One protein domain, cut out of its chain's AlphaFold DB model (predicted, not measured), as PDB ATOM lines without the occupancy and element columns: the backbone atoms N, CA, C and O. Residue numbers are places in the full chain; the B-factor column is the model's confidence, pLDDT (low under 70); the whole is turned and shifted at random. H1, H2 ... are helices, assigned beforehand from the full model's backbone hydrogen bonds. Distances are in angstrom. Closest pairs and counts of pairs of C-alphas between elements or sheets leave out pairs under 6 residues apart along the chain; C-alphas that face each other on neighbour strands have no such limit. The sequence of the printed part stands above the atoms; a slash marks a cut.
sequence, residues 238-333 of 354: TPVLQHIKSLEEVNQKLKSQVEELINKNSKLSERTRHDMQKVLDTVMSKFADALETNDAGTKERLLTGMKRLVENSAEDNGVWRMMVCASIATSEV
ATOM      1  N   THR A 238    -125.919-165.524 -80.288       91.25
ATOM      2  CA  THR A 238    -125.875-165.996 -81.677       91.25
ATOM      3  C   THR A 238    -126.321-164.946 -82.711       91.25
ATOM      4  O   THR A 238    -125.556-164.703 -83.648       91.25
ATOM      5  N   PRO A 239    -127.476-164.257 -82.569       91.25
ATOM      6  CA  PRO A 239    -127.893-163.225 -83.523       91.25
ATOM      7  C   PRO A 239    -126.949-162.015 -83.559       91.25
ATOM      8  O   PRO A 239    -126.711-161.449 -84.625       91.25
ATOM      9  N   VAL A 240    -126.368-161.632 -82.418       92.69
ATOM     10  CA  VAL A 240    -125.407-160.519 -82.354       92.69
ATOM     11  C   VAL A 240    -124.108-160.902 -83.060       92.69
ATOM     12  O   VAL A 240    -123.584-160.110 -83.838       92.69
ATOM     13  N   LEU A 241    -123.618-162.128 -82.861       94.06
ATOM     14  CA  LEU A 241    -122.414-162.630 -83.527       94.06
ATOM     15  C   LEU A 241    -122.606-162.775 -85.044       94.06
ATOM     16  O   LEU A 241    -121.716-162.408 -85.808       94.06
ATOM     17  N   GLN A 242    -123.774-163.243 -85.494       96.00
ATOM     18  CA  GLN A 242    -124.112-163.276 -86.921       96.00
ATOM     19  C   GLN A 242    -124.138-161.870 -87.528       96.00
ATOM     20  O   GLN A 242    -123.592-161.652 -88.610       96.00
ATOM     21  N   HIS A 243    -124.712-160.899 -86.814       93.56
ATOM     22  CA  HIS A 243    -124.718-159.511 -87.260       93.56
ATOM     23  C   HIS A 243    -123.303-158.914 -87.310       93.56
ATOM     24  O   HIS A 243    -122.952-158.286 -88.308       93.56
ATOM     25  N   ILE A 244    -122.457-159.162 -86.302       96.44
ATOM     26  CA  ILE A 244    -121.048-158.726 -86.302       96.44
ATOM     27  C   ILE A 244    -120.312-159.295 -87.516       96.44
ATOM     28  O   ILE A 244    -119.695-158.531 -88.254       96.44
ATOM     29  N   LYS A 245    -120.464-160.594 -87.793       97.56
ATOM     30  CA  LYS A 245    -119.868-161.225 -88.975       97.56
ATOM     31  C   LYS A 245    -120.334-160.561 -90.277       97.56
ATOM     32  O   LYS A 245    -119.519-160.268 -91.147       97.56
ATOM     33  N   SER A 246    -121.628-160.252 -90.395       97.19
ATOM     34  CA  SER A 246    -122.151-159.551 -91.578       97.19
ATOM     35  C   SER A 246    -121.567-158.138 -91.736       97.19
ATOM     36  O   SER A 246    -121.261-157.711 -92.850       97.19
ATOM     37  N   LEU A 247    -121.340-157.419 -90.631       97.19
ATOM     38  CA  LEU A 247    -120.708-156.099 -90.648       97.19
ATOM     39  C   LEU A 247    -119.218-156.174 -91.003       97.19
ATOM     40  O   LEU A 247    -118.700-155.260 -91.646       97.19
ATOM     41  N   GLU A 248    -118.526-157.242 -90.607       97.81
ATOM     42  CA  GLU A 248    -117.138-157.501 -90.997       97.81
ATOM     43  C   GLU A 248    -117.022-157.768 -92.501       97.81
ATOM     44  O   GLU A 248    -116.191-157.144 -93.165       97.81
ATOM     45  N   GLU A 249    -117.904-158.602 -93.063       98.12
ATOM     46  CA  GLU A 249    -117.973-158.870 -94.506       98.12
ATOM     47  C   GLU A 249    -118.256-157.588 -95.308       98.12
ATOM     48  O   GLU A 249    -117.595-157.308 -96.315       98.12
ATOM     49  N   VAL A 250    -119.188-156.751 -94.834       97.62
ATOM     50  CA  VAL A 250    -119.484-155.447 -95.449       97.62
ATOM     51  C   VAL A 250    -118.278-154.512 -95.357       97.62
ATOM     52  O   VAL A 250    -117.897-153.918 -96.364       97.62
ATOM     53  N   ASN A 251    -117.620-154.407 -94.200       97.00
ATOM     54  CA  ASN A 251    -116.413-153.588 -94.055       97.00
ATOM     55  C   ASN A 251    -115.279-154.049 -94.976       97.00
ATOM     56  O   ASN A 251    -114.587-153.216 -95.561       97.00
ATOM     57  N   GLN A 252    -115.085-155.360 -95.133       98.31
ATOM     58  CA  GLN A 252    -114.081-155.904 -96.041       98.31
ATOM     59  C   GLN A 252    -114.404-155.562 -97.501       98.31
ATOM     60  O   GLN A 252    -113.516-155.144 -98.246       98.31
ATOM     61  N   LYS A 253    -115.682-155.648 -97.891       97.94
ATOM     62  CA  LYS A 253    -116.155-155.246 -99.222       97.94
ATOM     63  C   LYS A 253    -116.000-153.744 -99.480       97.94
ATOM     64  O   LYS A 253    -115.614-153.350-100.574       97.94
ATOM     65  N   LEU A 254    -116.279-152.890 -98.494       97.81
ATOM     66  CA  LEU A 254    -116.055-151.448 -98.640       97.81
ATOM     67  C   LEU A 254    -114.566-151.122 -98.786       97.81
ATOM     68  O   LEU A 254    -114.210-150.283 -99.609       97.81
ATOM     69  N   LYS A 255    -113.687-151.796 -98.034       98.00
ATOM     70  CA  LYS A 255    -112.235-151.605 -98.160       98.00
ATOM     71  C   LYS A 255    -111.730-151.955 -99.559       98.00
ATOM     72  O   LYS A 255    -110.993-151.158-100.132       98.00
ATOM     73  N   SER A 256    -112.171-153.078-100.131       98.12
ATOM     74  CA  SER A 256    -111.771-153.452-101.493       98.12
ATOM     75  C   SER A 256    -112.300-152.476-102.549       98.12
ATOM     76  O   SER A 256    -111.571-152.130-103.474       98.12
ATOM     77  N   GLN A 257    -113.521-151.953-102.388       97.44
ATOM     78  CA  GLN A 257    -114.060-150.917-103.281       97.44
ATOM     79  C   GLN A 257    -113.278-149.602-103.204       97.44
ATOM     80  O   GLN A 257    -113.021-148.976-104.231       97.44
ATOM     81  N   VAL A 258    -112.891-149.173-102.000       97.69
ATOM     82  CA  VAL A 258    -112.072-147.967-101.816       97.69
ATOM     83  C   VAL A 258    -110.713-148.140-102.491       97.69
ATOM     84  O   VAL A 258    -110.280-147.247-103.214       97.69
ATOM     85  N   GLU A 259    -110.070-149.293-102.322       98.06
ATOM     86  CA  GLU A 259    -108.795-149.600-102.974       98.06
ATOM     87  C   GLU A 259    -108.919-149.635-104.507       98.06
ATOM     88  O   GLU A 259    -108.104-149.046-105.218       98.06
ATOM     89  N   GLU A 260    -109.985-150.238-105.041       97.88
ATOM     90  CA  GLU A 260    -110.260-150.256-106.479       97.88
ATOM     91  C   GLU A 260    -110.464-148.841-107.047       97.88
ATOM     92  O   GLU A 260    -109.933-148.509-108.109       97.88
ATOM     93  N   LEU A 261    -111.205-147.986-106.336       95.31
ATOM     94  CA  LEU A 261    -111.425-146.595-106.733       95.31
ATOM     95  C   LEU A 261    -110.143-145.763-106.653       95.31
ATOM     96  O   LEU A 261    -109.901-144.960-107.553       95.31
ATOM     97  N   ILE A 262    -109.303-145.972-105.638       96.00
ATOM     98  CA  ILE A 262    -107.981-145.335-105.541       96.00
ATOM     99  C   ILE A 262    -107.116-145.739-106.739       96.00
ATOM    100  O   ILE A 262    -106.539-144.875-107.400       96.00
ATOM    101  N   ASN A 263    -107.093-147.027-107.088       96.50
ATOM    102  CA  ASN A 263    -106.340-147.529-108.238       96.50
ATOM    103  C   ASN A 263    -106.862-146.967-109.570       96.50
ATOM    104  O   ASN A 263    -106.074-146.590-110.438       96.50
ATOM    105  N   LYS A 264    -108.186-146.867-109.741       95.31
ATOM    106  CA  LYS A 264    -108.806-146.234-110.917       95.31
ATOM    107  C   LYS A 264    -108.477-144.744-111.003       95.31
ATOM    108  O   LYS A 264    -108.148-144.264-112.085       95.31
ATOM    109  N   ASN A 265    -108.532-144.028-109.882       89.62
ATOM    110  CA  ASN A 265    -108.217-142.603-109.826       89.62
ATOM    111  C   ASN A 265    -106.734-142.347-110.144       89.62
ATOM    112  O   ASN A 265    -106.430-141.491-110.965       89.62
ATOM    113  N   SER A 266    -105.826-143.169-109.609       92.00
ATOM    114  CA  SER A 266    -104.394-143.119-109.938       92.00
ATOM    115  C   SER A 266    -104.142-143.279-111.446       92.00
ATOM    116  O   SER A 266    -103.485-142.440-112.059       92.00
ATOM    117  N   LYS A 267    -104.768-144.278-112.088       94.25
ATOM    118  CA  LYS A 267    -104.657-144.489-113.545       94.25
ATOM    119  C   LYS A 267    -105.221-143.327-114.369       94.25
ATOM    120  O   LYS A 267    -104.666-142.981-115.411       94.25
ATOM    121  N   LEU A 268    -106.340-142.739-113.938       86.81
ATOM    122  CA  LEU A 268    -106.935-141.580-114.611       86.81
ATOM    123  C   LEU A 268    -106.072-140.324-114.452       86.81
ATOM    124  O   LEU A 268    -105.898-139.592-115.426       86.81
ATOM    125  N   SER A 269    -105.505-140.094-113.265       87.69
ATOM    126  CA  SER A 269    -104.550-139.010-113.005       87.69
ATOM    127  C   SER A 269    -103.312-139.153-113.893       87.69
ATOM    128  O   SER A 269    -102.958-138.209-114.594       87.69
ATOM    129  N   GLU A 270    -102.723-140.348-113.989       88.69
ATOM    130  CA  GLU A 270    -101.551-140.594-114.836       88.69
ATOM    131  C   GLU A 270    -101.835-140.342-116.326       88.69
ATOM    132  O   GLU A 270    -101.077-139.639-116.999       88.69
ATOM    133  N   ARG A 271    -102.974-140.832-116.834       88.81
ATOM    134  CA  ARG A 271    -103.404-140.553-118.213       88.81
ATOM    135  C   ARG A 271    -103.610-139.057-118.450       88.81
ATOM    136  O   ARG A 271    -103.176-138.540-119.476       88.81
ATOM    137  N   THR A 272    -104.232-138.363-117.497       85.69
ATOM    138  CA  THR A 272    -104.471-136.915-117.582       85.69
ATOM    139  C   THR A 272    -103.151-136.144-117.607       85.69
ATOM    140  O   THR A 272    -102.988-135.268-118.452       85.69
ATOM    141  N   ARG A 273    -102.171-136.507-116.765       84.00
ATOM    142  CA  ARG A 273    -100.822-135.912-116.799       84.00
ATOM    143  C   ARG A 273    -100.160-136.093-118.158       84.00
ATOM    144  O   ARG A 273     -99.623-135.134-118.700       84.00
ATOM    145  N   HIS A 274    -100.220-137.296-118.721       87.44
ATOM    146  CA  HIS A 274     -99.618-137.583-120.020       87.44
ATOM    147  C   HIS A 274    -100.286-136.807-121.167       87.44
ATOM    148  O   HIS A 274     -99.598-136.215-121.999       87.44
ATOM    149  N   ASP A 275    -101.618-136.768-121.210       84.44
ATOM    150  CA  ASP A 275    -102.344-136.028-122.247       84.44
ATOM    151  C   ASP A 275    -102.094-134.515-122.123       84.44
ATOM    152  O   ASP A 275    -101.906-133.826-123.126       84.44
ATOM    153  N   MET A 276    -101.981-133.996-120.899       80.12
ATOM    154  CA  MET A 276    -101.614-132.599-120.661       80.12
ATOM    155  C   MET A 276    -100.165-132.288-121.029       80.12
ATOM    156  O   MET A 276     -99.914-131.229-121.602       80.12
ATOM    157  N   GLN A 277     -99.227-133.201-120.769       84.25
ATOM    158  CA  GLN A 277     -97.840-133.055-121.205       84.25
ATOM    159  C   GLN A 277     -97.764-132.906-122.730       84.25
ATOM    160  O   GLN A 277     -97.080-132.016-123.225       84.25
ATOM    161  N   LYS A 278     -98.553-133.685-123.479       88.56
ATOM    162  CA  LYS A 278     -98.653-133.549-124.942       88.56
ATOM    163  C   LYS A 278     -99.218-132.198-125.382       88.56
ATOM    164  O   LYS A 278     -98.723-131.611-126.346       88.56
ATOM    165  N   VAL A 279    -100.254-131.700-124.700       85.44
ATOM    166  CA  VAL A 279    -100.823-130.371-124.984       85.44
ATOM    167  C   VAL A 279     -99.789-129.285-124.708       85.44
ATOM    168  O   VAL A 279     -99.608-128.404-125.545       85.44
ATOM    169  N   LEU A 280     -99.079-129.370-123.580       85.38
ATOM    170  CA  LEU A 280     -97.984-128.465-123.258       85.38
ATOM    171  C   LEU A 280     -96.923-128.505-124.351       85.38
ATOM    172  O   LEU A 280     -96.632-127.459-124.910       85.38
ATOM    173  N   ASP A 281     -96.400-129.675-124.713       87.81
ATOM    174  CA  ASP A 281     -95.367-129.799-125.745       87.81
ATOM    175  C   ASP A 281     -95.825-129.193-127.083       87.81
ATOM    176  O   ASP A 281     -95.058-128.502-127.753       87.81
ATOM    177  N   THR A 282     -97.108-129.348-127.428       89.50
ATOM    178  CA  THR A 282     -97.704-128.726-128.621       89.50
ATOM    179  C   THR A 282     -97.754-127.198-128.516       89.50
ATOM    180  O   THR A 282     -97.396-126.501-129.467       89.50
ATOM    181  N   VAL A 283     -98.190-126.655-127.373       85.50
ATOM    182  CA  VAL A 283     -98.226-125.203-127.123       85.50
ATOM    183  C   VAL A 283     -96.812-124.629-127.109       85.50
ATOM    184  O   VAL A 283     -96.570-123.595-127.725       85.50
ATOM    185  N   MET A 284     -95.873-125.319-126.467       87.12
ATOM    186  CA  MET A 284     -94.468-124.936-126.391       87.12
ATOM    187  C   MET A 284     -93.814-124.915-127.770       87.12
ATOM    188  O   MET A 284     -93.080-123.976-128.060       87.12
ATOM    189  N   SER A 285     -94.104-125.901-128.625       87.19
ATOM    190  CA  SER A 285     -93.629-125.917-130.012       87.19
ATOM    191  C   SER A 285     -94.143-124.698-130.773       87.19
ATOM    192  O   SER A 285     -93.346-123.921-131.286       87.19
ATOM    193  N   LYS A 286     -95.461-124.451-130.749       88.69
ATOM    194  CA  LYS A 286     -96.060-123.285-131.418       88.69
ATOM    195  C   LYS A 286     -95.512-121.958-130.889       88.69
ATOM    196  O   LYS A 286     -95.326-121.019-131.654       88.69
ATOM    197  N   PHE A 287     -95.257-121.872-129.584       86.75
ATOM    198  CA  PHE A 287     -94.677-120.682-128.969       86.75
ATOM    199  C   PHE A 287     -93.212-120.487-129.381       86.75
ATOM    200  O   PHE A 287     -92.795-119.364-129.645       86.75
ATOM    201  N   ALA A 288     -92.436-121.569-129.483       86.69
ATOM    202  CA  ALA A 288     -91.058-121.530-129.967       86.69
ATOM    203  C   ALA A 288     -90.965-121.137-131.451       86.69
ATOM    204  O   ALA A 288     -90.011-120.446-131.824       86.69
ATOM    205  N   ASP A 289     -91.951-121.536-132.258       88.00
ATOM    206  CA  ASP A 289     -92.079-121.148-133.666       88.00
ATOM    207  C   ASP A 289     -92.477-119.669-133.807       88.00
ATOM    208  O   ASP A 289     -91.912-118.955-134.628       88.00
ATOM    209  N   ALA A 290     -93.400-119.182-132.964       90.06
ATOM    210  CA  ALA A 290     -93.857-117.787-132.967       90.06
ATOM    211  C   ALA A 290     -92.820-116.795-132.413       90.06
ATOM    212  O   ALA A 290     -92.820-115.616-132.768       90.06
ATOM    213  N   LEU A 291     -91.935-117.249-131.522       86.00
ATOM    214  CA  LEU A 291     -90.779-116.468-131.109       86.00
ATOM    215  C   LEU A 291     -89.778-116.440-132.268       86.00
ATOM    216  O   LEU A 291     -88.887-117.277-132.344       86.00
ATOM    217  N   GLU A 292     -89.863-115.452-133.153       84.12
ATOM    218  CA  GLU A 292     -88.876-115.204-134.221       84.12
ATOM    219  C   GLU A 292     -87.508-114.713-133.680       84.12
ATOM    220  O   GLU A 292     -86.771-113.977-134.330       84.12
ATOM    221  N   THR A 293     -87.141-115.077-132.450       80.94
ATOM    222  CA  THR A 293     -85.851-114.722-131.865       80.94
ATOM    223  C   THR A 293     -84.741-115.599-132.443       80.94
ATOM    224  O   THR A 293     -84.799-116.827-132.388       80.94
ATOM    225  N   ASN A 294     -83.686-114.962-132.958       78.25
ATOM    226  CA  ASN A 294     -82.513-115.648-133.519       78.25
ATOM    227  C   ASN A 294     -81.633-116.335-132.456       78.25
ATOM    228  O   ASN A 294     -80.758-117.126-132.801       78.25
ATOM    229  N   ASP A 295     -81.841-116.046-131.168       89.62
ATOM    230  CA  ASP A 295     -81.068-116.657-130.087       89.62
ATOM    231  C   ASP A 295     -81.705-117.972-129.607       89.62
ATOM    232  O   ASP A 295     -82.620-117.990-128.775       89.62
ATOM    233  N   ALA A 296     -81.184-119.088-130.123       89.25
ATOM    234  CA  ALA A 296     -81.600-120.440-129.752       89.25
ATOM    235  C   ALA A 296     -81.447-120.720-128.244       89.25
ATOM    236  O   ALA A 296     -82.270-121.431-127.662       89.25
ATOM    237  N   GLY A 297     -80.451-120.113-127.583       92.31
ATOM    238  CA  GLY A 297     -80.199-120.326-126.157       92.31
ATOM    239  C   GLY A 297     -81.314-119.775-125.265       92.31
ATOM    240  O   GLY A 297     -81.684-120.394-124.264       92.31
ATOM    241  N   THR A 298     -81.901-118.635-125.635       88.00
ATOM    242  CA  THR A 298     -83.025-118.049-124.892       88.00
ATOM    243  C   THR A 298     -84.301-118.883-125.050       88.00
ATOM    244  O   THR A 298     -85.018-119.079-124.065       88.00
ATOM    245  N   LYS A 299     -84.552-119.450-126.242       87.38
ATOM    246  CA  LYS A 299     -85.682-120.371-126.463       87.38
ATOM    247  C   LYS A 299     -85.574-121.604-125.571       87.38
ATOM    248  O   LYS A 299     -86.522-121.936-124.867       87.38
ATOM    249  N   GLU A 300     -84.408-122.242-125.531       90.00
ATOM    250  CA  GLU A 300     -84.203-123.452-124.730       90.00
ATOM    251  C   GLU A 300     -84.357-123.199-123.220       90.00
ATOM    252  O   GLU A 300     -85.003-123.985-122.518       90.00
ATOM    253  N   ARG A 301     -83.844-122.069-122.708       91.31
ATOM    254  CA  ARG A 301     -84.022-121.693-121.293       91.31
ATOM    255  C   ARG A 301     -85.484-121.443-120.941       91.31
ATOM    256  O   ARG A 301     -85.920-121.867-119.872       91.31
ATOM    257  N   LEU A 302     -86.240-120.789-121.824       87.19
ATOM    258  CA  LEU A 302     -87.673-120.561-121.629       87.19
ATOM    259  C   LEU A 302     -88.447-121.885-121.631       87.19
ATOM    260  O   LEU A 302     -89.219-122.141-120.705       87.19
ATOM    261  N   LEU A 303     -88.192-122.747-122.623       87.00
ATOM    262  CA  LEU A 303     -88.796-124.078-122.730       87.00
ATOM    263  C   LEU A 303     -88.524-124.909-121.465       87.00
ATOM    264  O   LEU A 303     -89.436-125.504-120.892       87.00
ATOM    265  N   THR A 304     -87.279-124.895-120.987       91.50
ATOM    266  CA  THR A 304     -86.862-125.597-119.765       91.50
ATOM    267  C   THR A 304     -87.519-125.011-118.514       91.50
ATOM    268  O   THR A 304     -87.951-125.755-117.632       91.50
ATOM    269  N   GLY A 305     -87.638-123.682-118.431       89.25
ATOM    270  CA  GLY A 305     -88.324-122.997-117.336       89.25
ATOM    271  C   GLY A 305     -89.809-123.357-117.258       89.25
ATOM    272  O   GLY A 305     -90.310-123.648-116.173       89.25
ATOM    273  N   MET A 306     -90.494-123.414-118.404       83.50
ATOM    274  CA  MET A 306     -91.899-123.826-118.470       83.50
ATOM    275  C   MET A 306     -92.088-125.305-118.126       83.50
ATOM    276  O   MET A 306     -92.987-125.619-117.346       83.50
ATOM    277  N   LYS A 307     -91.212-126.202-118.602       85.44
ATOM    278  CA  LYS A 307     -91.234-127.621-118.202       85.44
ATOM    279  C   LYS A 307     -91.090-127.788-116.689       85.44
ATOM    280  O   LYS A 307     -91.928-128.434-116.068       85.44
ATOM    281  N   ARG A 308     -90.119-127.105-116.067       88.56
ATOM    282  CA  ARG A 308     -89.952-127.111-114.602       88.56
ATOM    283  C   ARG A 308     -91.162-126.554-113.859       88.56
ATOM    284  O   ARG A 308     -91.478-127.034-112.775       88.56
ATOM    285  N   LEU A 309     -91.819-125.525-114.392       82.25
ATOM    286  CA  LEU A 309     -93.033-124.966-113.794       82.25
ATOM    287  C   LEU A 309     -94.172-125.986-113.789       82.25
ATOM    288  O   LEU A 309     -94.881-126.086-112.792       82.25
ATOM    289  N   VAL A 310     -94.326-126.757-114.865       78.50
ATOM    290  CA  VAL A 310     -95.366-127.787-114.961       78.50
ATOM    291  C   VAL A 310     -95.046-128.986-114.071       78.50
ATOM    292  O   VAL A 310     -95.913-129.394-113.305       78.50
ATOM    293  N   GLU A 311     -93.803-129.474-114.076       80.94
ATOM    294  CA  GLU A 311     -93.357-130.590-113.225       80.94
ATOM    295  C   GLU A 311     -93.494-130.291-111.724       80.94
ATOM    296  O   GLU A 311     -93.866-131.167-110.947       80.94
ATOM    297  N   ASN A 312     -93.218-129.049-111.306       83.00
ATOM    298  CA  ASN A 312     -93.306-128.645-109.898       83.00
ATOM    299  C   ASN A 312     -94.703-128.182-109.475       83.00
ATOM    300  O   ASN A 312     -94.962-127.997-108.284       83.00
ATOM    301  N   SER A 313     -95.601-127.939-110.425       78.62
ATOM    302  CA  SER A 313     -96.965-127.571-110.085       78.62
ATOM    303  C   SER A 313     -97.718-128.837-109.695       78.62
ATOM    304  O   SER A 313     -97.911-129.719-110.522       78.62
ATOM    305  N   ALA A 314     -98.151-128.927-108.438       71.88
ATOM    306  CA  ALA A 314     -99.055-129.986-108.003       71.88
ATOM    307  C   ALA A 314    -100.333-129.979-108.871       71.88
ATOM    308  O   ALA A 314    -100.739-128.916-109.347       71.88
ATOM    309  N   GLU A 315    -100.972-131.132-109.086       65.69
ATOM    310  CA  GLU A 315    -102.188-131.253-109.925       65.69
ATOM    311  C   GLU A 315    -103.348-130.360-109.449       65.69
ATOM    312  O   GLU A 315    -104.264-130.014-110.195       65.69
ATOM    313  N   ASP A 316    -103.305-129.968-108.185       69.38
ATOM    314  CA  ASP A 316    -104.221-129.076-107.496       69.38
ATOM    315  C   ASP A 316    -103.844-127.586-107.610       69.38
ATOM    316  O   ASP A 316    -104.626-126.720-107.206       69.38
ATOM    317  N   ASN A 317    -102.706-127.253-108.226       75.62
ATOM    318  CA  ASN A 317    -102.323-125.875-108.505       75.62
ATOM    319  C   ASN A 317    -103.269-125.261-109.555       75.62
ATOM    320  O   ASN A 317    -103.564-125.848-110.594       75.62
ATOM    321  N   GLY A 318    -103.743-124.037-109.310       72.69
ATOM    322  CA  GLY A 318    -104.699-123.350-110.185       72.69
ATOM    323  C   GLY A 318    -104.210-123.173-111.627       72.69
ATOM    324  O   GLY A 318    -105.030-123.149-112.543       72.69
ATOM    325  N   VAL A 319    -102.889-123.126-111.839       69.62
ATOM    326  CA  VAL A 319    -102.271-123.074-113.176       69.62
ATOM    327  C   VAL A 319    -102.607-124.327-113.993       69.62
ATOM    328  O   VAL A 319    -102.966-124.202-115.164       69.62
ATOM    329  N   TRP A 320    -102.603-125.512-113.367       70.94
ATOM    330  CA  TRP A 320    -103.005-126.765-114.017       70.94
ATOM    331  C   TRP A 320    -104.456-126.709-114.485       70.94
ATOM    332  O   TRP A 320    -104.750-127.009-115.639       70.94
ATOM    333  N   ARG A 321    -105.366-126.256-113.617       75.12
ATOM    334  CA  ARG A 321    -106.792-126.147-113.958       75.12
ATOM    335  C   ARG A 321    -107.038-125.158-115.091       75.12
ATOM    336  O   ARG A 321    -107.818-125.457-115.989       75.12
ATOM    337  N   MET A 322    -106.364-124.008-115.074       73.44
ATOM    338  CA  MET A 322    -106.524-123.007-116.129       73.44
ATOM    339  C   MET A 322    -106.045-123.523-117.487       73.44
ATOM    340  O   MET A 322    -106.704-123.277-118.492       73.44
ATOM    341  N   MET A 323    -104.940-124.274-117.518       69.12
ATOM    342  CA  MET A 323    -104.398-124.815-118.762       69.12
ATOM    343  C   MET A 323    -105.323-125.873-119.389       69.12
ATOM    344  O   MET A 323    -105.511-125.861-120.604       69.12
ATOM    345  N   VAL A 324    -105.972-126.717-118.572       66.19
ATOM    346  CA  VAL A 324    -107.036-127.632-119.041       66.19
ATOM    347  C   VAL A 324    -108.235-126.859-119.583       66.19
ATOM    348  O   VAL A 324    -108.751-127.175-120.648       66.19
ATOM    349  N   CYS A 325    -108.694-125.829-118.873       74.56
ATOM    350  CA  CYS A 325    -109.836-125.042-119.330       74.56
ATOM    351  C   CYS A 325    -109.539-124.310-120.651       74.56
ATOM    352  O   CYS A 325    -110.396-124.264-121.530       74.56
ATOM    353  N   ALA A 326    -108.322-123.786-120.819       71.38
ATOM    354  CA  ALA A 326    -107.901-123.105-122.040       71.38
ATOM    355  C   ALA A 326    -107.750-124.064-123.233       71.38
ATOM    356  O   ALA A 326    -108.063-123.681-124.362       71.38
ATOM    357  N   SER A 327    -107.307-125.308-123.015       64.19
ATOM    358  CA  SER A 327    -107.205-126.297-124.098       64.19
ATOM    359  C   SER A 327    -108.581-126.740-124.601       64.19
ATOM    360  O   SER A 327    -108.783-126.854-125.807       64.19
ATOM    361  N   ILE A 328    -109.557-126.893-123.698       68.12
ATOM    362  CA  ILE A 328    -110.950-127.180-124.066       68.12
ATOM    363  C   ILE A 328    -111.526-126.002-124.861       68.12
ATOM    364  O   ILE A 328    -112.013-126.197-125.974       68.12
ATOM    365  N   ALA A 329    -111.373-124.776-124.352       67.69
ATOM    366  CA  ALA A 329    -111.875-123.575-125.016       67.69
ATOM    367  C   ALA A 329    -111.247-123.348-126.403       67.69
ATOM    368  O   ALA A 329    -111.928-122.926-127.329       67.69
ATOM    369  N   THR A 330    -109.960-123.656-126.583       60.41
ATOM    370  CA  THR A 330    -109.301-123.525-127.895       60.41
ATOM    371  C   THR A 330    -109.671-124.643-128.868       60.41
ATOM    372  O   THR A 330    -109.657-124.407-130.074       60.41
ATOM    373  N   SER A 331    -110.053-125.828-128.379       58.19
ATOM    374  CA  SER A 331    -110.564-126.916-129.226       58.19
ATOM    375  C   SER A 331    -111.979-126.658-129.764       58.19
ATOM    376  O   SER A 331    -112.280-127.065-130.883       58.19
ATOM    377  N   GLU A 332    -112.819-125.932-129.019       57.41
ATOM    378  CA  GLU A 332    -114.173-125.544-129.452       57.41
ATOM    379  C   GLU A 332    -114.192-124.356-130.424       57.41
ATOM    380  O   GLU A 332    -115.151-124.189-131.170       57.41
ATOM    381  N   VAL A 333    -113.136-123.539-130.455       56.06
ATOM    382  CA  VAL A 333    -113.070-122.319-131.286       56.06
ATOM    383  C   VAL A 333    -112.523-122.594-132.702       56.06
ATOM    384  O   VAL A 333    -112.311-121.673-133.490       56.06
TER     385      VAL A 333
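Overview. This is residues 238 to 333 of the 354 residues of an uncharacterized protein of Guillardia theta (strain CCMP2712) (UniProt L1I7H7). One very long helix, H1, makes the long axis; its first part, residues 238 to 268, sticks out as a free arm. Beyond the other end of H1 the chain turns, and the shorter H2 folds back loosely beside the last part of H1; then H3 sets off at a steep angle to both, its last residues, 328 to 332, standing free. The printed part has 96 residues with three named helices, in the order H1, H2, H3, and no named strand; the class is all helix. The whole is extended, with a radius of gyration of the C-alphas of 23.2 A, and spans 84 by 30 by 18 A, the arm of H1 making much of the length.

Arrangement. H1, residues 238 to 290, stands free over residues 238 to 268. H2, residues 296 to 312, follows after a tight link of 5 residues. H1 and H2 form a helical hairpin, running opposite ways at a shallow tilt of 12 degrees. They only just touch, with 3 pairs of C-alphas within 8 A, through residues 284 to 288 of H1 and 299 to 303 of H2 alone; the closest C-alphas are those of Ala 288 and Lys 299, 6.5 A apart. H3, residues 318 to 332, follows after another tight link of 5 residues. H1 and H3 are close but not clearly touching, the closest C-alphas being those of Met 276 and Val 324 at 7.5 A; they run the same way at a steep tilt of 68 degrees, only just short of about perpendicular. H2 and H3 are close but not clearly touching, the closest C-alphas being those of Val 310 and Trp 320 at 7.8 A; they run opposite ways at a steep tilt of 69 degrees, again only just short of about perpendicular. In H1, H2 and H3 every O i to N i+4 pair is within hydrogen-bond range.

Along the chain. H1 begins at C-alpha 238, (-125.875, -165.996, -81.677), and ends at C-alpha 290, (-93.857, -117.787, -132.967), 77.3 A from first to last C-alpha. H2 runs 24.5 A from C-alpha 296 to C-alpha 312. H3 runs 21.6 A from C-alpha 318 to C-alpha 332 at (-114.173, -125.544, -129.452).

Size, cuts and confidence. The two C-alphas farthest apart are those of Thr 238 and Asn 294, at 84.3 A. Without the stretches that stand free, residues 238 to 268 and 328 to 333, the body has 59 residues and spans 38 by 20 by 18 A. The printed part has no cut. The mean pLDDT of the printed part is 85.5; residues 315 to 316, 319, 323 to 324 and 327 to 333 are under 70.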